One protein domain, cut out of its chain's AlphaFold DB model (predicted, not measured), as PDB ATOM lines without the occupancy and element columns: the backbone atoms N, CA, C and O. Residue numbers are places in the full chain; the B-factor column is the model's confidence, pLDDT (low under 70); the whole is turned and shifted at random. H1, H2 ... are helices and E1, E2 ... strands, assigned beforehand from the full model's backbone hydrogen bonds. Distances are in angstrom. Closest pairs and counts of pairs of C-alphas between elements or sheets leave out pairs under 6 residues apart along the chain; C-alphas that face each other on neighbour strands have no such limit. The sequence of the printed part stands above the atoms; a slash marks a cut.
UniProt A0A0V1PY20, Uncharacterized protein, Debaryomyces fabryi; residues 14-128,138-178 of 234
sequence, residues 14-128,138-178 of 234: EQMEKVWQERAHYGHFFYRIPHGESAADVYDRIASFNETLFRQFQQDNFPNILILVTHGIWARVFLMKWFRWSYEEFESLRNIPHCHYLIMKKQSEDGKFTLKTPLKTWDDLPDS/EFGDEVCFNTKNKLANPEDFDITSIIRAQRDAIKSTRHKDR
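Overview. This is residues 14 to 128 and 138 to 178 of the 234 residues of an uncharacterized protein of Debaryomyces fabryi (UniProt A0A0V1PY20). The domain has two lobes set end to end: in one, H1 and H6 run side by side the same way with H5 near H6; in the other, H2 crosses H3, with H4 and the small two-stranded hairpin E1 and E2 beside H3. Residues 51 to 63, of which 51 to 56 belong to H2, stick out at one end of the long axis, and the link of residues 147 to 158 lies toward the other end. The printed part has 156 residues, with six named helices and two named strands in the order H1 H2 H3 H4 E1 E2 H5 H6; the sheet E1 - E2 is antiparallel, and the class is mostly helix. The whole is elongated, spanning 58 by 36 by 25 A, and only just compact, close to loose, with a radius of gyration of the C-alphas of 17.9 A.

Arrangement. H1, residues 14 to 26, touches H6, residues 159 to 178, at a shallow tilt of 8 degrees, the same way; their closest C-alphas, those of Ala 24 and Gln 166, are 4.9 A apart. H2, residues 39 to 56, is apart from H1. With residues 39 to 47 alone H2 touches H3, residues 72 to 83, at a steep tilt of 58 degrees, the same way; the closest C-alphas are those of Tyr 43 and Val 77, 5.9 A. H3 and H4, residues 87 to 92, only just touch, with 3 pairs of C-alphas within 8 A, the closest those of Met 80 and Phe 90 at 6.4 A; H3 does so with residues 76 to 80 alone. H4 and H6 are near each other. E1, residues 104 to 106, and E2, residues 113 to 115, form a hairpin, antiparallel at 151 degrees, with N 105 and O 114 and also N 114 and O 105 within hydrogen-bond range, each at 2.8 A. E2 and H3 are near each other. H5, residues 138 to 146, is close to H6 but not clearly touching it; their closest C-alphas, those of Phe 139 and Ile 163, are 7.1 A apart. In H1 to H6 every O i to N i+4 pair is within hydrogen-bond range.

Along the chain. H1 begins with C-alpha 14 at (342.320, 348.849, 305.979) and is 18.3 A long from first to last C-alpha. H2 measures 25.2 A and ends with C-alpha 56 at (384.544, 347.457, 326.086), and H3 measures 16.6 A. H4, E1, E2 and H5 are shorter. H6, 28.6 A, ends with C-alpha 178 at (359.829, 319.564, 308.994).

Size, cuts and confidence. The two C-alphas farthest apart, those of Asp 60 and Glu 155, are 58.1 A apart. Residues 129 to 137 are not printed, and C-alphas 128 and 138 are 16.7 A apart across the cut. The links H1 to H2, H2 to H3, H4 to E1 and H5 to H6 are long. The mean pLDDT of the printed part is 87.0; residues 149 to 157 and residue 159 are under 70.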
ATOM      1  N   GLU A  14     342.148 349.746 307.133       76.56
ATOM      2  CA  GLU A  14     342.320 348.849 305.979       76.56
ATOM      3  C   GLU A  14     343.784 348.761 305.500       76.56
ATOM      4  O   GLU A  14     344.312 347.680 305.231       76.56
ATOM      5  N   GLN A  15     344.488 349.896 305.425       78.69
ATOM      6  CA  GLN A  15     345.899 349.917 305.021       78.69
ATOM      7  C   GLN A  15     346.779 349.207 306.042       78.69
ATOM      8  O   GLN A  15     347.712 348.490 305.682       78.69
ATOM      9  N   MET A  16     346.483 349.408 307.320       77.94
ATOM     10  CA  MET A  16     347.176 348.714 308.387       77.94
ATOM     11  C   MET A  16     346.906 347.209 308.345       77.94
ATOM     12  O   MET A  16     347.845 346.438 308.509       77.94
ATOM     13  N   GLU A  17     345.669 346.782 308.088       79.88
ATOM     14  CA  GLU A  17     345.306 345.365 308.009       79.88
ATOM     15  C   GLU A  17     346.132 344.671 306.930       79.88
ATOM     16  O   GLU A  17     346.771 343.649 307.187       79.88
ATOM     17  N   LYS A  18     346.220 345.302 305.757       84.94
ATOM     18  CA  LYS A  18     347.048 344.826 304.654       84.94
ATOM     19  C   LYS A  18     348.526 344.723 305.038       84.94
ATOM     20  O   LYS A  18     349.148 343.704 304.758       84.94
ATOM     21  N   VAL A  19     349.080 345.729 305.716       86.44
ATOM     22  CA  VAL A  19     350.478 345.706 306.190       86.44
ATOM     23  C   VAL A  19     350.721 344.539 307.153       86.44
ATOM     24  O   VAL A  19     351.729 343.844 307.034       86.44
ATOM     25  N   TRP A  20     349.803 344.281 308.087       83.06
ATOM     26  CA  TRP A  20     349.928 343.167 309.032       83.06
ATOM     27  C   TRP A  20     349.781 341.798 308.355       83.06
ATOM     28  O   TRP A  20     350.537 340.884 308.677       83.06
ATOM     29  N   GLN A  21     348.875 341.658 307.384       84.88
ATOM     30  CA  GLN A  21     348.734 340.433 306.589       84.88
ATOM     31  C   GLN A  21     349.969 340.161 305.719       84.88
ATOM     32  O   GLN A  21     350.457 339.032 305.660       84.88
ATOM     33  N   GLU A  22     350.512 341.191 305.067       88.75
ATOM     34  CA  GLU A  22     351.748 341.080 304.291       88.75
ATOM     35  C   GLU A  22     352.930 340.697 305.186       88.75
ATOM     36  O   GLU A  22     353.699 339.800 304.840       88.75
ATOM     37  N   ARG A  23     353.035 341.317 306.369       88.12
ATOM     38  CA  ARG A  23     354.054 340.987 307.370       88.12
ATOM     39  C   ARG A  23     353.957 339.535 307.831       88.12
ATOM     40  O   ARG A  23     354.984 338.865 307.913       88.12
ATOM     41  N   ALA A  24     352.745 339.051 308.092       85.62
ATOM     42  CA  ALA A  24     352.498 337.665 308.470       85.62
ATOM     43  C   ALA A  24     352.988 336.688 307.391       85.62
ATOM     44  O   ALA A  24     353.609 335.675 307.700       85.62
ATOM     45  N   HIS A  25     352.743 337.004 306.116       84.44
ATOM     46  CA  HIS A  25     353.120 336.135 305.004       84.44
ATOM     47  C   HIS A  25     354.618 336.179 304.674       84.44
ATOM     48  O   HIS A  25     355.210 335.150 304.348       84.44
ATOM     49  N   TYR A  26     355.224 337.367 304.726       86.31
ATOM     50  CA  TYR A  26     356.621 337.583 304.341       86.31
ATOM     51  C   TYR A  26     357.612 337.204 305.454       86.31
ATOM     52  O   TYR A  26     358.760 336.869 305.168       86.31
ATOM     53  N   GLY A  27     357.165 337.223 306.713       87.12
ATOM     54  CA  GLY A  27     357.978 336.927 307.889       87.12
ATOM     55  C   GLY A  27     358.442 338.189 308.612       87.12
ATOM     56  O   GLY A  27     358.641 339.254 308.017       87.12
ATOM     57  N   HIS A  28     358.616 338.076 309.926       86.06
ATOM     58  CA  HIS A  28     358.881 339.218 310.797       86.06
ATOM     59  C   HIS A  28     360.266 339.833 310.567       86.06
ATOM     60  O   HIS A  28     360.446 341.031 310.790       86.06
ATOM     61  N   PHE A  29     361.239 339.027 310.143       92.44
ATOM     62  CA  PHE A  29     362.631 339.432 310.037       92.44
ATOM     63  C   PHE A  29     362.887 340.350 308.839       92.44
ATOM     64  O   PHE A  29     363.505 341.408 308.984       92.44
ATOM     65  N   PHE A  30     362.389 339.960 307.663       92.38
ATOM     66  CA  PHE A  30     362.675 340.646 306.402       92.38
ATOM     67  C   PHE A  30     361.613 341.666 305.995       92.38
ATOM     68  O   PHE A  30     361.912 342.557 305.201       92.38
ATOM     69  N   TYR A  31     360.381 341.561 306.505       93.06
ATOM     70  CA  TYR A  31     359.343 342.510 306.127       93.06
ATOM     71  C   TYR A  31     359.678 343.907 306.653       93.06
ATOM     72  O   TYR A  31     359.881 344.115 307.852       93.06
ATOM     73  N   ARG A  32     359.711 344.879 305.740       92.50
ATOM     74  CA  ARG A  32     359.925 346.284 306.068       92.50
ATOM     75  C   ARG A  32     358.597 347.019 306.047       92.50
ATOM     76  O   ARG A  32     357.989 347.183 304.993       92.50
ATOM     77  N   ILE A  33     358.185 347.499 307.211       89.19
ATOM     78  CA  ILE A  33     356.953 348.272 307.354       89.19
ATOM     79  C   ILE A  33     357.121 349.626 306.639       89.19
ATOM     80  O   ILE A  33     358.195 350.235 306.736       89.19
ATOM     81  N   PRO A  34     356.096 350.130 305.927       88.94
ATOM     82  CA  PRO A  34     356.154 351.443 305.294       88.94
ATOM     83  C   PRO A  34     356.546 352.551 306.279       88.94
ATOM     84  O   PRO A  34     355.958 352.685 307.350       88.94
ATOM     85  N   HIS A  35     357.542 353.359 305.905       88.19
ATOM     86  CA  HIS A  35     358.124 354.414 306.751       88.19
ATOM     87  C   HIS A  35     358.718 353.934 308.090       88.19
ATOM     88  O   HIS A  35     358.985 354.766 308.952       88.19
ATOM     89  N   GLY A  36     358.935 352.628 308.258       90.62
ATOM     90  CA  GLY A  36     359.562 352.027 309.429       90.62
ATOM     91  C   GLY A  36     360.859 351.279 309.105       90.62
ATOM     92  O   GLY A  36     361.491 351.451 308.053       90.62
ATOM     93  N   GLU A  37     361.244 350.428 310.047       93.31
ATOM     94  CA  GLU A  37     362.378 349.509 310.006       93.31
ATOM     95  C   GLU A  37     361.877 348.066 309.819       93.31
ATOM     96  O   GLU A  37     360.760 347.713 310.200       93.31
ATOM     97  N   SER A  38     362.714 347.210 309.244       94.25
ATOM     98  CA  SER A  38     362.615 345.747 309.335       94.25
ATOM     99  C   SER A  38     363.434 345.228 310.524       94.25
ATOM    100  O   SER A  38     364.273 345.951 311.073       94.25
ATOM    101  N   ALA A  39     363.257 343.964 310.923       94.62
ATOM    102  CA  ALA A  39     364.130 343.389 311.950       94.62
ATOM    103  C   ALA A  39     365.574 343.208 311.439       94.62
ATOM    104  O   ALA A  39     366.511 343.262 312.235       94.62
ATOM    105  N   ALA A  40     365.765 343.064 310.123       95.81
ATOM    106  CA  ALA A  40     367.078 343.096 309.486       95.81
ATOM    107  C   ALA A  40     367.774 344.462 309.657       95.81
ATOM    108  O   ALA A  40     368.940 344.504 310.040       95.81
ATOM    109  N   ASP A  41     367.052 345.579 309.505       96.44
ATOM    110  CA  ASP A  41     367.612 346.909 309.803       96.44
ATOM    111  C   ASP A  41     368.030 346.999 311.291       96.44
ATOM    112  O   ASP A  41     369.088 347.529 311.636       96.44
ATOM    113  N   VAL A  42     367.232 346.423 312.203       96.94
ATOM    114  CA  VAL A  42     367.575 346.345 313.637       96.94
ATOM    115  C   VAL A  42     368.813 345.472 313.882       96.94
ATOM    116  O   VAL A  42     369.628 345.814 314.746       96.94
ATOM    117  N   TYR A  43     368.982 344.386 313.124       97.19
ATOM    118  CA  TYR A  43     370.138 343.487 313.197       97.19
ATOM    119  C   TYR A  43     371.440 344.225 312.891       97.19
ATOM    120  O   TYR A  43     372.421 344.050 313.618       97.19
ATOM    121  N   ASP A  44     371.439 345.110 311.896       96.38
ATOM    122  CA  ASP A  44     372.609 345.921 311.553       96.38
ATOM    123  C   ASP A  44     372.976 346.893 312.680       96.38
ATOM    124  O   ASP A  44     374.137 346.958 313.098       96.38
ATOM    125  N   ARG A  45     371.985 347.570 313.282       96.69
ATOM    126  CA  ARG A  45     372.225 348.438 314.457       96.69
ATOM    127  C   ARG A  45     372.826 347.655 315.626       96.69
ATOM    128  O   ARG A  45     373.692 348.156 316.345       96.69
ATOM    129  N   ILE A  46     372.350 346.430 315.835       97.38
ATOM    130  CA  ILE A  46     372.838 345.529 316.881       97.38
ATOM    131  C   ILE A  46     374.253 345.043 316.574       97.38
ATOM    132  O   ILE A  46     375.063 344.936 317.492       97.38
ATOM    133  N   ALA A  47     374.578 344.775 315.310       96.31
ATOM    134  CA  ALA A  47     375.922 344.385 314.910       96.31
ATOM    135  C   ALA A  47     376.941 345.472 315.291       96.31
ATOM    136  O   ALA A  47     377.902 345.174 316.001       96.31
ATOM    137  N   SER A  48     376.668 346.733 314.945       95.75
ATOM    138  CA  SER A  48     377.527 347.864 315.323       95.75
ATOM    139  C   SER A  48     377.600 348.076 316.844       95.75
ATOM    140  O   SER A  48     378.661 348.394 317.392       95.75
ATOM    141  N   PHE A  49     376.486 347.874 317.557       96.25
ATOM    142  CA  PHE A  49     376.476 347.902 319.022       96.25
ATOM    143  C   PHE A  49     377.391 346.821 319.613       96.25
ATOM    144  O   PHE A  49     378.212 347.121 320.483       96.25
ATOM    145  N   ASN A  50     377.298 345.587 319.113       95.38
ATOM    146  CA  ASN A  50     378.089 344.457 319.587       95.38
ATOM    147  C   ASN A  50     379.587 344.673 319.368       95.38
ATOM    148  O   ASN A  50     380.368 344.378 320.265       95.38
ATOM    149  N   GLU A  51     380.004 345.230 318.230       94.50
ATOM    150  CA  GLU A  51     381.414 345.572 317.983       94.50
ATOM    151  C   GLU A  51     381.969 346.517 319.053       94.50
ATOM    152  O   GLU A  51     383.057 346.308 319.598       94.50
ATOM    153  N   THR A  52     381.193 347.546 319.395       94.81
ATOM    154  CA  THR A  52     381.570 348.485 320.453       94.81
ATOM    155  C   THR A  52     381.580 347.801 321.816       94.81
ATOM    156  O   THR A  52     382.521 347.999 322.583       94.81
ATOM    157  N   LEU A  53     380.587 346.960 322.105       94.50
ATOM    158  CA  LEU A  53     380.488 346.231 323.365       94.50
ATOM    159  C   LEU A  53     381.653 345.253 323.566       94.50
ATOM    160  O   LEU A  53     382.259 345.229 324.635       94.50
ATOM    161  N   PHE A  54     382.028 344.497 322.533       92.19
ATOM    162  CA  PHE A  54     383.160 343.575 322.599       92.19
ATOM    163  C   PHE A  54     384.481 344.299 322.845       92.19
ATOM    164  O   PHE A  54     385.323 343.774 323.568       92.19
ATOM    165  N   ARG A  55     384.660 345.513 322.310       93.19
ATOM    166  CA  ARG A  55     385.828 346.347 322.625       93.19
ATOM    167  C   ARG A  55     385.831 346.800 324.089       93.19
ATOM    168  O   ARG A  55     386.894 346.833 324.697       93.19
ATOM    169  N   GLN A  56     384.666 347.114 324.661       93.56
ATOM    170  CA  GLN A  56     384.544 347.457 326.086       93.56
ATOM    171  C   GLN A  56     384.868 346.262 326.993       93.56
ATOM    172  O   GLN A  56     385.516 346.439 328.015       93.56
ATOM    173  N   PHE A  57     384.500 345.039 326.599       91.44
ATOM    174  CA  PHE A  57     384.835 343.826 327.358       91.44
ATOM    175  C   PHE A  57     386.339 343.554 327.480       91.44
ATOM    176  O   PHE A  57     386.730 342.787 328.354       91.44
ATOM    177  N   GLN A  58     387.169 344.138 326.609       89.06
ATOM    178  CA  GLN A  58     388.629 344.011 326.680       89.06
ATOM    179  C   GLN A  58     389.270 344.997 327.663       89.06
ATOM    180  O   GLN A  58     390.487 344.996 327.814       89.06
ATOM    181  N   GLN A  59     388.486 345.873 328.296       93.00
ATOM    182  CA  GLN A  59     389.001 346.797 329.300       93.00
ATOM    183  C   GLN A  59     389.068 346.107 330.667       93.00
ATOM    184  O   GLN A  59     388.083 345.522 331.117       93.00
ATOM    185  N   ASP A  60     390.201 346.236 331.360       89.94
ATOM    186  CA  ASP A  60     390.439 345.594 332.666       89.94
ATOM    187  C   ASP A  60     389.461 346.048 333.761       89.94
ATOM    188  O   ASP A  60     389.250 345.355 334.754       89.94
ATOM    189  N   ASN A  61     388.854 347.224 333.590       93.56
ATOM    190  CA  ASN A  61     387.891 347.802 334.522       93.56
ATOM    191  C   ASN A  61     386.426 347.508 334.153       93.56
ATOM    192  O   ASN A  61     385.524 348.074 334.778       93.56
ATOM    193  N   PHE A  62     386.167 346.667 333.144       91.12
ATOM    194  CA  PHE A  62     384.800 346.366 332.740       91.12
ATOM    195  C   PHE A  62     384.054 345.611 333.860       91.12
ATOM    196  O   PHE A  62     384.574 344.625 334.388       91.12
ATOM    197  N   PRO A  63     382.831 346.029 334.239       92.38
ATOM    198  CA  PRO A  63     382.090 345.382 335.316       92.38
ATOM    199  C   PRO A  63     381.787 343.902 335.051       92.38
ATOM    200  O   PRO A  63     381.469 343.498 333.935       92.38
ATOM    201  N   ASN A  64     381.750 343.100 336.119       90.56
ATOM    202  CA  ASN A  64     381.418 341.671 336.035       90.56
ATOM    203  C   ASN A  64     379.979 341.393 335.556       90.56
ATOM    204  O   ASN A  64     379.687 340.293 335.089       90.56
ATOM    205  N   ILE A  65     379.069 342.362 335.711       94.31
ATOM    206  CA  ILE A  65     377.653 342.241 335.352       94.31
ATOM    207  C   ILE A  65     377.277 343.414 334.446       94.31
ATOM    208  O   ILE A  65     377.415 344.573 334.831       94.31
ATOM    209  N   LEU A  66     376.748 343.094 333.265       95.25
ATOM    210  CA  LEU A  66     376.158 344.048 332.331       95.25
ATOM    211  C   LEU A  66     374.640 343.863 332.309       95.25
ATOM    212  O   LEU A  66     374.154 342.756 332.089       95.25
ATOM    213  N   ILE A  67     373.900 344.956 332.487       96.25
ATOM    214  CA  ILE A  67     372.438 344.971 332.389       96.25
ATOM    215  C   ILE A  67     372.045 345.784 331.160       96.25
ATOM    216  O   ILE A  67     372.382 346.962 331.048       96.25
ATOM    217  N   LEU A  68     371.314 345.151 330.245       95.88
ATOM    218  CA  LEU A  68     370.763 345.786 329.053       95.88
ATOM    219  C   LEU A  68     369.247 345.920 329.212       95.88
ATOM    220  O   LEU A  68     368.544 344.920 329.332       95.88
ATOM    221  N   VAL A  69     368.741 347.156 329.198       96.19
ATOM    222  CA  VAL A  69     367.297 347.445 329.210       96.19
ATOM    223  C   VAL A  69     366.849 347.786 327.792       96.19
ATOM    224  O   VAL A  69     367.344 348.740 327.184       96.19
ATOM    225  N   THR A  70     365.952 346.970 327.246       95.69
ATOM    226  CA  THR A  70     365.562 347.006 325.833       95.69
ATOM    227  C   THR A  70     364.137 346.480 325.630       95.69
ATOM    228  O   THR A  70     363.402 346.280 326.597       95.69
ATOM    229  N   HIS A  71     363.751 346.281 324.374       93.69
ATOM    230  CA  HIS A  71     362.425 345.861 323.939       93.69
ATOM    231  C   HIS A  71     362.435 344.444 323.336       93.69
ATOM    232  O   HIS A  71     363.493 343.823 323.207       93.69
ATOM    233  N   GLY A  72     361.257 343.909 323.009       92.50
ATOM    234  CA  GLY A  72     361.071 342.501 322.655       92.50
ATOM    235  C   GLY A  72     361.727 342.106 321.333       92.50
ATOM    236  O   GLY A  72     362.473 341.122 321.299       92.50
ATOM    237  N   ILE A  73     361.503 342.872 320.259       93.12
ATOM    238  CA  ILE A  73     362.089 342.560 318.946       93.12
ATOM    239  C   ILE A  73     363.592 342.788 319.004       93.12
ATOM    240  O   ILE A  73     364.357 341.892 318.649       93.12
ATOM    241  N   TRP A  74     364.028 343.923 319.552       96.00
ATOM    242  CA  TRP A  74     365.449 344.187 319.757       96.00
ATOM    243  C   TRP A  74     366.143 343.050 320.521       96.00
ATOM    244  O   TRP A  74     367.207 342.603 320.105       96.00
ATOM    245  N   ALA A  75     365.548 342.536 321.605       96.69
ATOM    246  CA  ALA A  75     366.124 341.436 322.378       96.69
ATOM    247  C   ALA A  75     366.232 340.135 321.567       96.69
ATOM    248  O   ALA A  75     367.272 339.480 321.605       96.69
ATOM    249  N   ARG A  76     365.196 339.769 320.801       96.06
ATOM    250  CA  ARG A  76     365.236 338.586 319.923       96.06
ATOM    251  C   ARG A  76     366.327 338.711 318.860       96.06
ATOM    252  O   ARG A  76     367.116 337.785 318.686       96.06
ATOM    253  N   VAL A  77     366.414 339.866 318.197       97.12
ATOM    254  CA  VAL A  77     367.438 340.129 317.172       97.12
ATOM    255  C   VAL A  77     368.837 340.176 317.797       97.12
ATOM    256  O   VAL A  77     369.799 339.690 317.204       97.12
ATOM    257  N   PHE A  78     368.965 340.681 319.027       97.50
ATOM    258  CA  PHE A  78     370.223 340.664 319.770       97.50
ATOM    259  C   PHE A  78     370.708 339.241 320.005       97.50
ATOM    260  O   PHE A  78     371.863 338.940 319.710       97.50
ATOM    261  N   LEU A  79     369.828 338.355 320.472       97.12
ATOM    262  CA  LEU A  79     370.162 336.949 320.686       97.12
ATOM    263  C   LEU A  79     370.495 336.246 319.367       97.12
ATOM    264  O   LEU A  79     371.509 335.553 319.303       97.12
ATOM    265  N   MET A  80     369.731 336.508 318.301       96.56
ATOM    266  CA  MET A  80     370.042 336.003 316.964       96.56
ATOM    267  C   MET A  80     371.450 336.420 316.522       96.56
ATOM    268  O   MET A  80     372.253 335.573 316.133       96.56
ATOM    269  N   LYS A  81     371.796 337.711 316.637       96.75
ATOM    270  CA  LYS A  81     373.136 338.205 316.293       96.75
ATOM    271  C   LYS A  81     374.216 337.592 317.181       96.75
ATOM    272  O   LYS A  81     375.291 337.256 316.687       96.75
ATOM    273  N   TRP A  82     373.949 337.482 318.478       96.12
ATOM    274  CA  TRP A  82     374.917 337.034 319.474       96.12
ATOM    275  C   TRP A  82     375.274 335.557 319.317       96.12
ATOM    276  O   TRP A  82     376.449 335.191 319.318       96.12
ATOM    277  N   PHE A  83     374.257 334.712 319.167       95.88
ATOM    278  CA  PHE A  83     374.406 333.263 319.063       95.88
ATOM    279  C   PHE A  83     374.540 332.768 317.623       95.88
ATOM    280  O   PHE A  83     374.780 331.582 317.420       95.88
ATOM    281  N   ARG A  84     374.468 333.680 316.643       95.12
ATOM    282  CA  ARG A  84     374.483 333.375 315.206       95.12
ATOM    283  C   ARG A  84     373.360 332.416 314.809       95.12
ATOM    284  O   ARG A  84     373.586 331.502 314.024       95.12
ATOM    285  N   TRP A  85     372.175 332.633 315.371       95.25
ATOM    286  CA  TRP A  85     370.995 331.867 314.987       95.25
ATOM    287  C   TRP A  85     370.595 332.163 313.547       95.25
ATOM    288  O   TRP A  85     370.812 333.271 313.040       95.25
ATOM    289  N   SER A  86     370.018 331.157 312.903       92.62
ATOM    290  CA  SER A  86     369.456 331.286 311.569       92.62
ATOM    291  C   SER A  86     368.180 332.133 311.592       92.62
ATOM    292  O   SER A  86     367.624 332.449 312.651       92.62
ATOM    293  N   TYR A  87     367.715 332.538 310.410       90.94
ATOM    294  CA  TYR A  87     366.465 333.293 310.320       90.94
ATOM    295  C   TYR A  87     365.276 332.422 310.767       90.94
ATOM    296  O   TYR A  87     364.384 332.913 311.451       90.94
ATOM    297  N   GLU A  88     365.294 331.127 310.437       90.19
ATOM    298  CA  GLU A  88     364.261 330.158 310.811       90.19
ATOM    299  C   GLU A  88     364.165 330.031 312.333       90.19
ATOM    300  O   GLU A  88     363.074 330.084 312.904       90.19
ATOM    301  N   GLU A  89     365.314 329.942 313.012       91.12
ATOM    302  CA  GLU A  89     365.364 329.937 314.473       91.12
ATOM    303  C   GLU A  89     364.755 331.223 315.039       91.12
ATOM    304  O   GLU A  89     363.951 331.152 315.967       91.12
ATOM    305  N   PHE A  90     365.060 332.389 314.459       93.50
ATOM    306  CA  PHE A  90     364.480 333.661 314.888       93.50
ATOM    307  C   PHE A  90     362.957 333.715 314.700       93.50
ATOM    308  O   PHE A  90     362.258 334.134 315.628       93.50
ATOM    309  N   GLU A  91     362.435 333.302 313.543       90.56
ATOM    310  CA  GLU A  91     360.992 333.280 313.250       90.56
ATOM    311  C   GLU A  91     360.242 332.290 314.145       90.56
ATOM    312  O   GLU A  91     359.093 332.532 314.520       90.56
ATOM    313  N   SER A  92     360.904 331.208 314.565       90.38
ATOM    314  CA  SER A  92     360.314 330.230 315.479       90.38
ATOM    315  C   SER A  92     360.081 330.787 316.890       90.38
ATOM    316  O   SER A  92     359.262 330.240 317.627       90.38
ATOM    317  N   LEU A  93     360.758 331.873 317.285       91.88
ATOM    318  CA  LEU A  93     360.631 332.461 318.621       91.88
ATOM    319  C   LEU A  93     359.260 333.125 318.826       91.88
ATOM    320  O   LEU A  93     358.771 333.891 317.991       91.88
ATOM    321  N   ARG A  94     358.687 332.909 320.009       90.50
ATOM    322  CA  ARG A  94     357.512 333.638 320.498       90.50
ATOM    323  C   ARG A  94     357.888 334.990 321.090       90.50
ATOM    324  O   ARG A  94     359.060 335.290 321.338       90.50
ATOM    325  N   ASN A  95     356.873 335.812 321.343       88.88
ATOM    326  CA  ASN A  95     357.068 337.116 321.957       88.88
ATOM    327  C   ASN A  95     357.574 336.982 323.404       88.88
ATOM    328  O   ASN A  95     357.078 336.185 324.205       88.88
ATOM    329  N   ILE A  96     358.600 337.772 323.736       91.88
ATOM    330  CA  ILE A  96     359.151 337.831 325.092       91.88
ATOM    331  C   ILE A  96     358.157 338.612 325.965       91.88
ATOM    332  O   ILE A  96     357.814 339.740 325.603       91.88
ATOM    333  N   PRO A  97     357.706 338.066 327.110       88.75
ATOM    334  CA  PRO A  97     356.778 338.771 327.987       88.75
ATOM    335  C   PRO A  97     357.348 340.091 328.515       88.75
ATOM    336  O   PRO A  97     358.562 340.258 328.669       88.75
ATOM    337  N   HIS A  98     356.460 341.018 328.873       87.62
ATOM    338  CA  HIS A  98     356.857 342.266 329.518       87.62
ATOM    339  C   HIS A  98     357.626 342.008 330.820       87.62
ATOM    340  O   HIS A  98     357.312 341.085 331.572       87.62
ATOM    341  N   CYS A  99     358.633 342.846 331.084       90.38
ATOM    342  CA  CYS A  99     359.467 342.780 332.291       90.38
ATOM    343  C   CYS A  99     360.137 341.410 332.526       90.38
ATOM    344  O   CYS A  99     360.433 341.050 333.664       90.38
ATOM    345  N   HIS A 100     360.387 340.643 331.461       93.69
ATOM    346  CA  HIS A 100     361.043 339.345 331.551       93.69
ATOM    347  C   HIS A 100     362.572 339.457 331.466       93.69
ATOM    348  O   HIS A 100     363.109 340.212 330.654       93.69
ATOM    349  N   TYR A 101     363.285 338.674 332.281       95.06
ATOM    350  CA  TYR A 101     364.750 338.671 332.314       95.06
ATOM    351  C   TYR A 101     365.345 337.610 331.385       95.06
ATOM    352  O   TYR A 101     365.120 336.411 331.553       95.06
ATOM    353  N   LEU A 102     366.201 338.051 330.464       96.81
ATOM    354  CA  LEU A 102     367.048 337.177 329.656       96.81
ATOM    355  C   LEU A 102     368.450 337.126 330.261       96.81
ATOM    356  O   LEU A 102     369.161 338.129 330.292       96.81
ATOM    357  N   ILE A 103     368.844 335.957 330.760       97.25
ATOM    358  CA  ILE A 103     370.111 335.765 331.461       97.25
ATOM    359  C   ILE A 103     371.086 335.051 330.535       97.25
ATOM    360  O   ILE A 103     370.870 333.901 330.151       97.25
ATOM    361  N   MET A 104     372.197 335.714 330.231       96.75
ATOM    362  CA  MET A 104     373.328 335.129 329.521       96.75
ATOM    363  C   MET A 104     374.498 334.969 330.486       96.75
ATOM    364  O   MET A 104     374.883 335.917 331.167       96.75
ATOM    365  N   LYS A 105     375.075 333.769 330.548       95.75
ATOM    366  CA  LYS A 105     376.203 333.464 331.430       95.75
ATOM    367  C   LYS A 105     377.448 333.169 330.610       95.75
ATOM    368  O   LYS A 105     377.427 332.258 329.779       95.75
ATOM    369  N   LYS A 106     378.525 333.905 330.885       93.56
ATOM    370  CA  LYS A 106     379.861 333.612 330.363       93.56
ATOM    371  C   LYS A 106     380.378 332.313 330.986       93.56
ATOM    372  O   LYS A 106     380.311 332.142 332.204       93.56
ATOM    373  N   GLN A 107     380.842 331.393 330.157       93.06
ATOM    374  CA  GLN A 107     381.515 330.178 330.587       93.06
ATOM    375  C   GLN A 107     382.965 330.496 330.945       93.06
ATOM    376  O   GLN A 107     383.617 331.302 330.279       93.06
ATOM    377  N   SER A 108     383.462 329.867 332.009       87.62
ATOM    378  CA  SER A 108     384.826 330.089 332.492       87.62
ATOM    379  C   SER A 108     385.888 329.480 331.575       87.62
ATOM    380  O   SER A 108     387.019 329.943 331.581       87.62
ATOM    381  N   GLU A 109     385.525 328.450 330.807       89.81
ATOM    382  CA  GLU A 109     386.464 327.643 330.021       89.81
ATOM    383  C   GLU A 109     386.835 328.301 328.688       89.81
ATOM    384  O   GLU A 109     388.015 328.467 328.396       89.81
ATOM    385  N   ASP A 110     385.844 328.708 327.888       89.81
ATOM    386  CA  ASP A 110     386.059 329.249 326.539       89.81
ATOM    387  C   ASP A 110     385.683 330.734 326.399       89.81
ATOM    388  O   ASP A 110     385.792 331.322 325.322       89.81
ATOM    389  N   GLY A 111     385.218 331.354 327.488       86.56
ATOM    390  CA  GLY A 111     384.785 332.745 327.506       86.56
ATOM    391  C   GLY A 111     383.523 333.030 326.686       86.56
ATOM    392  O   GLY A 111     383.151 334.202 326.563       86.56
ATOM    393  N   LYS A 112     382.847 332.007 326.146       91.12
ATOM    394  CA  LYS A 112     381.598 332.174 325.398       91.12
ATOM    395  C   LYS A 112     380.429 332.359 326.342       91.12
ATOM    396  O   LYS A 112     380.435 331.931 327.492       91.12
ATOM    397  N   PHE A 113     379.381 332.990 325.839       94.69
ATOM    398  CA  PHE A 113     378.136 333.119 326.580       94.69
ATOM    399  C   PHE A 113     377.210 331.957 326.248       94.69
ATOM    400  O   PHE A 113     377.200 331.460 325.128       94.69
ATOM    401  N   THR A 114     376.403 331.558 327.225       95.62
ATOM    402  CA  THR A 114     375.260 330.662 327.038       95.62
ATOM    403  C   THR A 114     374.004 331.326 327.553       95.62
ATOM    404  O   THR A 114     374.024 331.963 328.610       95.62
ATOM    405  N   LEU A 115     372.910 331.183 326.813       96.62
ATOM    406  CA  LEU A 115     371.604 331.640 327.256       96.62
ATOM    407  C   LEU A 115     371.070 330.665 328.317       96.62
ATOM    408  O   LEU A 115     370.990 329.462 328.079       96.62
ATOM    409  N   LYS A 116     370.771 331.173 329.514       96.44
ATOM    410  CA  LYS A 116     370.202 330.396 330.627       96.44
ATOM    411  C   LYS A 116     368.687 330.488 330.685       96.44
ATOM    412  O   LYS A 116     368.051 329.536 331.122       96.44
ATOM    413  N   THR A 117     368.119 331.610 330.253       94.75
ATOM    414  CA  THR A 117     366.667 331.750 330.156       94.75
ATOM    415  C   THR A 117     366.156 330.976 328.936       94.75
ATOM    416  O   THR A 117     366.568 331.304 327.824       94.75
ATOM    417  N   PRO A 118     365.267 329.982 329.098       92.19
ATOM    418  CA  PRO A 118     364.653 329.314 327.959       92.19
ATOM    419  C   PRO A 118     363.720 330.286 327.234       92.19
ATOM    420  O   PRO A 118     362.867 330.925 327.855       92.19
ATOM    421  N   LEU A 119     363.881 330.399 325.918       93.44
ATOM    422  CA  LEU A 119     362.916 331.090 325.073       93.44
ATOM    423  C   LEU A 119     361.843 330.108 324.634       93.44
ATOM    424  O   LEU A 119     362.131 328.944 324.374       93.44
ATOM    425  N   LYS A 120     360.614 330.605 324.538       91.75
ATOM    426  CA  LYS A 120     359.506 329.841 323.980       91.75
ATOM    427  C   LYS A 120     359.545 329.945 322.466       91.75
ATOM    428  O   LYS A 120     359.735 331.039 321.927       91.75
ATOM    429  N   THR A 121     359.296 328.833 321.804       90.81
ATOM    430  CA  THR A 121     359.135 328.751 320.359       90.81
ATOM    431  C   THR A 121     357.705 328.352 320.009       90.81
ATOM    432  O   THR A 121     356.953 327.844 320.845       90.81
ATOM    433  N   TRP A 122     357.305 328.597 318.767       85.44
ATOM    434  CA  TRP A 122     356.068 328.051 318.207       85.44
ATOM    435  C   TRP A 122     356.140 326.530 318.047       85.44
ATOM    436  O   TRP A 122     355.103 325.873 317.999       85.44
ATOM    437  N   ASP A 123     357.351 325.966 318.022       83.50
ATOM    438  CA  ASP A 123     357.564 324.525 317.947       83.50
ATOM    439  C   ASP A 123     357.250 323.786 319.251       83.50
ATOM    440  O   ASP A 123     356.863 322.618 319.201       83.50
ATOM    441  N   ASP A 124     357.331 324.474 320.394       84.38
ATOM    442  CA  ASP A 124     357.002 323.915 321.711       84.38
ATOM    443  C   ASP A 124     355.498 323.646 321.890       84.38
ATOM    444  O   ASP A 124     355.097 322.959 322.831       84.38
ATOM    445  N   LEU A 125     354.655 324.202 321.013       80.94
ATOM    446  CA  LEU A 125     353.213 323.989 321.032       80.94
ATOM    447  C   LEU A 125     352.826 322.829 320.100       80.94
ATOM    448  O   LEU A 125     353.290 322.772 318.946       80.94
ATOM    449  N   PRO A 126     351.946 321.911 320.543       76.75
ATOM    450  CA  PRO A 126     351.354 320.942 319.633       76.75
ATOM    451  C   PRO A 126     350.509 321.675 318.583       76.75
ATOM    452  O   PRO A 126     350.011 322.776 318.811       76.75
ATOM    453  N   ASP A 127     350.341 321.061 317.411       72.12
ATOM    454  CA  ASP A 127     349.618 321.678 316.289       72.12
ATOM    455  C   ASP A 127     348.145 321.999 316.626       72.12
ATOM    456  O   ASP A 127     347.556 322.875 315.990       72.12
ATOM    457  N   SER A 128     347.579 321.315 317.632       70.31
ATOM    458  CA  SER A 128     346.266 321.608 318.221       70.31
ATOM    459  C   SER A 128     346.249 322.904 319.024       70.31
ATOM    460  O   SER A 128     345.260 323.607 318.968       70.31
ATOM    461  N   GLU A 138     348.874 336.953 321.772       77.88
ATOM    462  CA  GLU A 138     350.217 337.491 321.495       77.88
ATOM    463  C   GLU A 138     350.223 338.546 320.387       77.88
ATOM    464  O   GLU A 138     350.921 339.552 320.504       77.88
ATOM    465  N   PHE A 139     349.438 338.328 319.332       74.50
ATOM    466  CA  PHE A 139     349.355 339.251 318.203       74.50
ATOM    467  C   PHE A 139     348.428 340.429 318.488       74.50
ATOM    468  O   PHE A 139     348.738 341.551 318.097       74.50
ATOM    469  N   GLY A 140     347.326 340.214 319.209       72.81
ATOM    470  CA  GLY A 140     346.442 341.291 319.647       72.81
ATOM    471  C   GLY A 140     347.176 342.286 320.540       72.81
ATOM    472  O   GLY A 140     347.093 343.489 320.300       72.81
ATOM    473  N   ASP A 141     347.965 341.795 321.499       75.50
ATOM    474  CA  ASP A 141     348.789 342.645 322.361       75.50
ATOM    475  C   ASP A 141     349.808 343.456 321.534       75.50
ATOM    476  O   ASP A 141     349.973 344.657 321.758       75.50
ATOM    477  N   GLU A 142     350.446 342.841 320.530       78.75
ATOM    478  CA  GLU A 142     351.400 343.520 319.641       78.75
ATOM    479  C   GLU A 142     350.736 344.611 318.782       78.75
ATOM    480  O   GLU A 142     351.233 345.741 318.712       78.75
ATOM    481  N   VAL A 143     349.608 344.302 318.136       76.00
ATOM    482  CA  VAL A 143     348.879 345.248 317.278       76.00
ATOM    483  C   VAL A 143     348.355 346.425 318.106       76.00
ATOM    484  O   VAL A 143     348.566 347.582 317.732       76.00
ATOM    485  N   CYS A 144     347.735 346.161 319.259       73.62
ATOM    486  CA  CYS A 144     347.225 347.196 320.164       73.62
ATOM    487  C   CYS A 144     348.343 348.108 320.691       73.62
ATOM    488  O   CYS A 144     348.208 349.336 320.692       73.62
ATOM    489  N   PHE A 145     349.477 347.523 321.092       75.31
ATOM    490  CA  PHE A 145     350.611 348.284 321.606       75.31
ATOM    491  C   PHE A 145     351.183 349.233 320.545       75.31
ATOM    492  O   PHE A 145     351.344 350.432 320.792       75.31
ATOM    493  N   ASN A 146     351.430 348.723 319.338       74.69
ATOM    494  CA  ASN A 146     352.035 349.505 318.261       74.69
ATOM    495  C   ASN A 146     351.096 350.592 317.715       74.69
ATOM    496  O   ASN A 146     351.536 351.682 317.349       74.69
ATOM    497  N   THR A 147     349.786 350.358 317.766       71.06
ATOM    498  CA  THR A 147     348.757 351.339 317.384       71.06
ATOM    499  C   THR A 147     348.485 352.410 318.442       71.06
ATOM    500  O   THR A 147     347.620 353.268 318.246       71.06
ATOM    501  N   LYS A 148     349.220 352.410 319.566       70.12
ATOM    502  CA  LYS A 148     349.011 353.321 320.707       70.12
ATOM    503  C   LYS A 148     347.572 353.291 321.232       70.12
ATOM    504  O   LYS A 148     347.053 354.334 321.631       70.12
ATOM    505  N   ASN A 149     346.912 352.133 321.188       65.19
ATOM    506  CA  ASN A 149     345.499 351.973 321.552       65.19
ATOM    507  C   ASN A 149     344.531 352.917 320.803       65.19
ATOM    508  O   ASN A 149     343.394 353.091 321.233       65.19
ATOM    509  N   LYS A 150     344.944 353.538 319.686       58.47
ATOM    510  CA  LYS A 150     344.064 354.408 318.880       58.47
ATOM    511  C   LYS A 150     342.950 353.635 318.173       58.47
ATOM    512  O   LYS A 150     342.035 354.244 317.639       58.47
ATOM    513  N   LEU A 151     343.055 352.312 318.182       57.25
ATOM    514  CA  LEU A 151     342.205 351.358 317.482       57.25
ATOM    515  C   LEU A 151     341.488 350.453 318.493       57.25
ATOM    516  O   LEU A 151     341.385 349.248 318.320       57.25
ATOM    517  N   ALA A 152     341.041 351.056 319.600       49.00
ATOM    518  CA  ALA A 152     340.373 350.370 320.703       49.00
ATOM    519  C   ALA A 152     338.976 349.829 320.344       49.00
ATOM    520  O   ALA A 152     338.401 349.094 321.146       49.00
ATOM    521  N   ASN A 153     338.428 350.184 319.177       54.34
ATOM    522  CA  ASN A 153     337.171 349.635 318.690       54.34
ATOM    523  C   ASN A 153     337.432 348.270 318.019       54.34
ATOM    524  O   ASN A 153     338.110 348.224 316.993       54.34
ATOM    525  N   PRO A 154     336.885 347.158 318.549       50.91
ATOM    526  CA  PRO A 154     337.098 345.811 318.006       50.91
ATOM    527  C   PRO A 154     336.607 345.615 316.563       50.91
ATOM    528  O   PRO A 154     336.977 344.633 315.932       50.91
ATOM    529  N   GLU A 155     335.761 346.525 316.075       55.38
ATOM    530  CA  GLU A 155     335.141 346.517 314.742       55.38
ATOM    531  C   GLU A 155     336.001 347.227 313.677       55.38
ATOM    532  O   GLU A 155     335.746 347.075 312.487       55.38
ATOM    533  N   ASP A 156     337.016 348.009 314.076       57.72
ATOM    534  CA  ASP A 156     337.785 348.841 313.134       57.72
ATOM    535  C   ASP A 156     338.822 348.033 312.330       57.72
ATOM    536  O   ASP A 156     339.304 348.510 311.303       57.72
ATOM    537  N   PHE A 157     339.149 346.814 312.771       61.50
ATOM    538  CA  PHE A 157     340.008 345.855 312.077       61.50
ATOM    539  C   PHE A 157     339.337 344.496 312.018       61.50
ATOM    540  O   PHE A 157     338.848 344.011 313.041       61.50
ATOM    541  N   ASP A 158     339.474 343.794 310.892       71.25
ATOM    542  CA  ASP A 158     339.314 342.345 310.912       71.25
ATOM    543  C   ASP A 158     340.551 341.711 311.580       71.25
ATOM    544  O   ASP A 158     341.419 341.106 310.957       71.25
ATOM    545  N   ILE A 159     340.669 341.872 312.903       69.56
ATOM    546  CA  ILE A 159     341.745 341.264 313.702       69.56
ATOM    547  C   ILE A 159     341.751 339.743 313.473       69.56
ATOM    548  O   ILE A 159     342.805 339.107 313.488       69.56
ATOM    549  N   THR A 160     340.583 339.159 313.198       74.69
ATOM    550  CA  THR A 160     340.428 337.738 312.884       74.69
ATOM    551  C   THR A 160     341.134 337.367 311.579       74.69
ATOM    552  O   THR A 160     341.805 336.332 311.544       74.69
ATOM    553  N   SER A 161     341.066 338.201 310.532       79.19
ATOM    554  CA  SER A 161     341.807 337.979 309.278       79.19
ATOM    555  C   SER A 161     343.318 337.983 309.508       79.19
ATOM    556  O   SER A 161     344.014 337.089 309.024       79.19
ATOM    557  N   ILE A 162     343.822 338.930 310.308       78.25
ATOM    558  CA  ILE A 162     345.247 339.049 310.644       78.25
ATOM    559  C   ILE A 162     345.707 337.824 311.440       78.25
ATOM    560  O   ILE A 162     346.704 337.192 311.092       78.25
ATOM    561  N   ILE A 163     344.953 337.445 312.477       79.31
ATOM    562  CA  ILE A 163     345.230 336.253 313.292       79.31
ATOM    563  C   ILE A 163     345.262 335.003 312.417       79.31
ATOM    564  O   ILE A 163     346.148 334.160 312.569       79.31
ATOM    565  N   ARG A 164     344.310 334.875 311.488       83.88
ATOM    566  CA  ARG A 164     344.251 333.745 310.563       83.88
ATOM    567  C   ARG A 164     345.462 333.715 309.638       83.88
ATOM    568  O   ARG A 164     346.100 332.670 309.548       83.88
ATOM    569  N   ALA A 165     345.808 334.839 309.012       85.06
ATOM    570  CA  ALA A 165     346.977 334.945 308.141       85.06
ATOM    571  C   ALA A 165     348.263 334.550 308.882       85.06
ATOM    572  O   ALA A 165     349.072 333.777 308.368       85.06
ATOM    573  N   GLN A 166     348.407 335.008 310.124       84.06
ATOM    574  CA  GLN A 166     349.542 334.686 310.973       84.06
ATOM    575  C   GLN A 166     349.587 333.210 311.369       84.06
ATOM    576  O   GLN A 166     350.636 332.573 311.281       84.06
ATOM    577  N   ARG A 167     348.452 332.633 311.779       84.69
ATOM    578  CA  ARG A 167     348.362 331.203 312.084       84.69
ATOM    579  C   ARG A 167     348.743 330.366 310.863       84.69
ATOM    580  O   ARG A 167     349.517 329.418 310.991       84.69
ATOM    581  N   ASP A 168     348.198 330.703 309.700       87.06
ATOM    582  CA  ASP A 168     348.445 329.976 308.455       87.06
ATOM    583  C   ASP A 168     349.922 330.082 308.048       87.06
ATOM    584  O   ASP A 168     350.520 329.079 307.646       87.06
ATOM    585  N   ALA A 169     350.541 331.250 308.243       85.94
ATOM    586  CA  ALA A 169     351.973 331.446 308.056       85.94
ATOM    587  C   ALA A 169     352.801 330.561 308.999       85.94
ATOM    588  O   ALA A 169     353.645 329.802 308.521       85.94
ATOM    589  N   ILE A 170     352.509 330.567 310.307       84.81
ATOM    590  CA  ILE A 170     353.200 329.726 311.301       84.81
ATOM    591  C   ILE A 170     353.085 328.242 310.920       84.81
ATOM    592  O   ILE A 170     354.094 327.540 310.846       84.81
ATOM    593  N   LYS A 171     351.874 327.756 310.614       86.12
ATOM    594  CA  LYS A 171     351.643 326.355 310.216       86.12
ATOM    595  C   LYS A 171     352.394 325.988 308.935       86.12
ATOM    596  O   LYS A 171     353.008 324.923 308.858       86.12
ATOM    597  N   SER A 172     352.366 326.868 307.934       86.62
ATOM    598  CA  SER A 172     353.085 326.687 306.670       86.62
ATOM    599  C   SER A 172     354.599 326.611 306.886       86.62
ATOM    600  O   SER A 172     355.243 325.712 306.341       86.62
ATOM    601  N   THR A 173     355.167 327.504 307.699       84.50
ATOM    602  CA  THR A 173     356.601 327.518 308.019       84.50
ATOM    603  C   THR A 173     357.016 326.236 308.736       84.50
ATOM    604  O   THR A 173     357.894 325.535 308.239       84.50
ATOM    605  N   ARG A 174     356.296 325.820 309.790       84.31
ATOM    606  CA  ARG A 174     356.576 324.554 310.501       84.31
ATOM    607  C   ARG A 174     356.575 323.341 309.569       84.31
ATOM    608  O   ARG A 174     357.432 322.462 309.669       84.31
ATOM    609  N   HIS A 175     355.616 323.281 308.644       86.38
ATOM    610  CA  HIS A 175     355.533 322.189 307.670       86.38
ATOM    611  C   HIS A 175     356.726 322.169 306.709       86.38
ATOM    612  O   HIS A 175     357.258 321.098 306.405       86.38
ATOM    613  N   LYS A 176     357.162 323.341 306.231       86.25
ATOM    614  CA  LYS A 176     358.357 323.467 305.383       86.25
ATOM    615  C   LYS A 176     359.606 323.030 306.145       86.25
ATOM    616  O   LYS A 176     360.353 322.199 305.630       86.25
ATOM    617  N   ASP A 177     359.773 323.487 307.381       84.81
ATOM    618  CA  ASP A 177     360.939 323.167 308.204       84.81
ATOM    619  C   ASP A 177     361.023 321.673 308.518       84.81
ATOM    620  O   ASP A 177     362.099 321.078 308.427       84.81
ATOM    621  N   ARG A 178     359.886 321.022 308.803       86.44
ATOM    622  CA  ARG A 178     359.829 319.564 308.994       86.44
ATOM    623  C   ARG A 178     360.281 318.819 307.737       86.44
ATOM    624  O   ARG A 178     361.129 317.937 307.823       86.44
TER     625      ARG A 178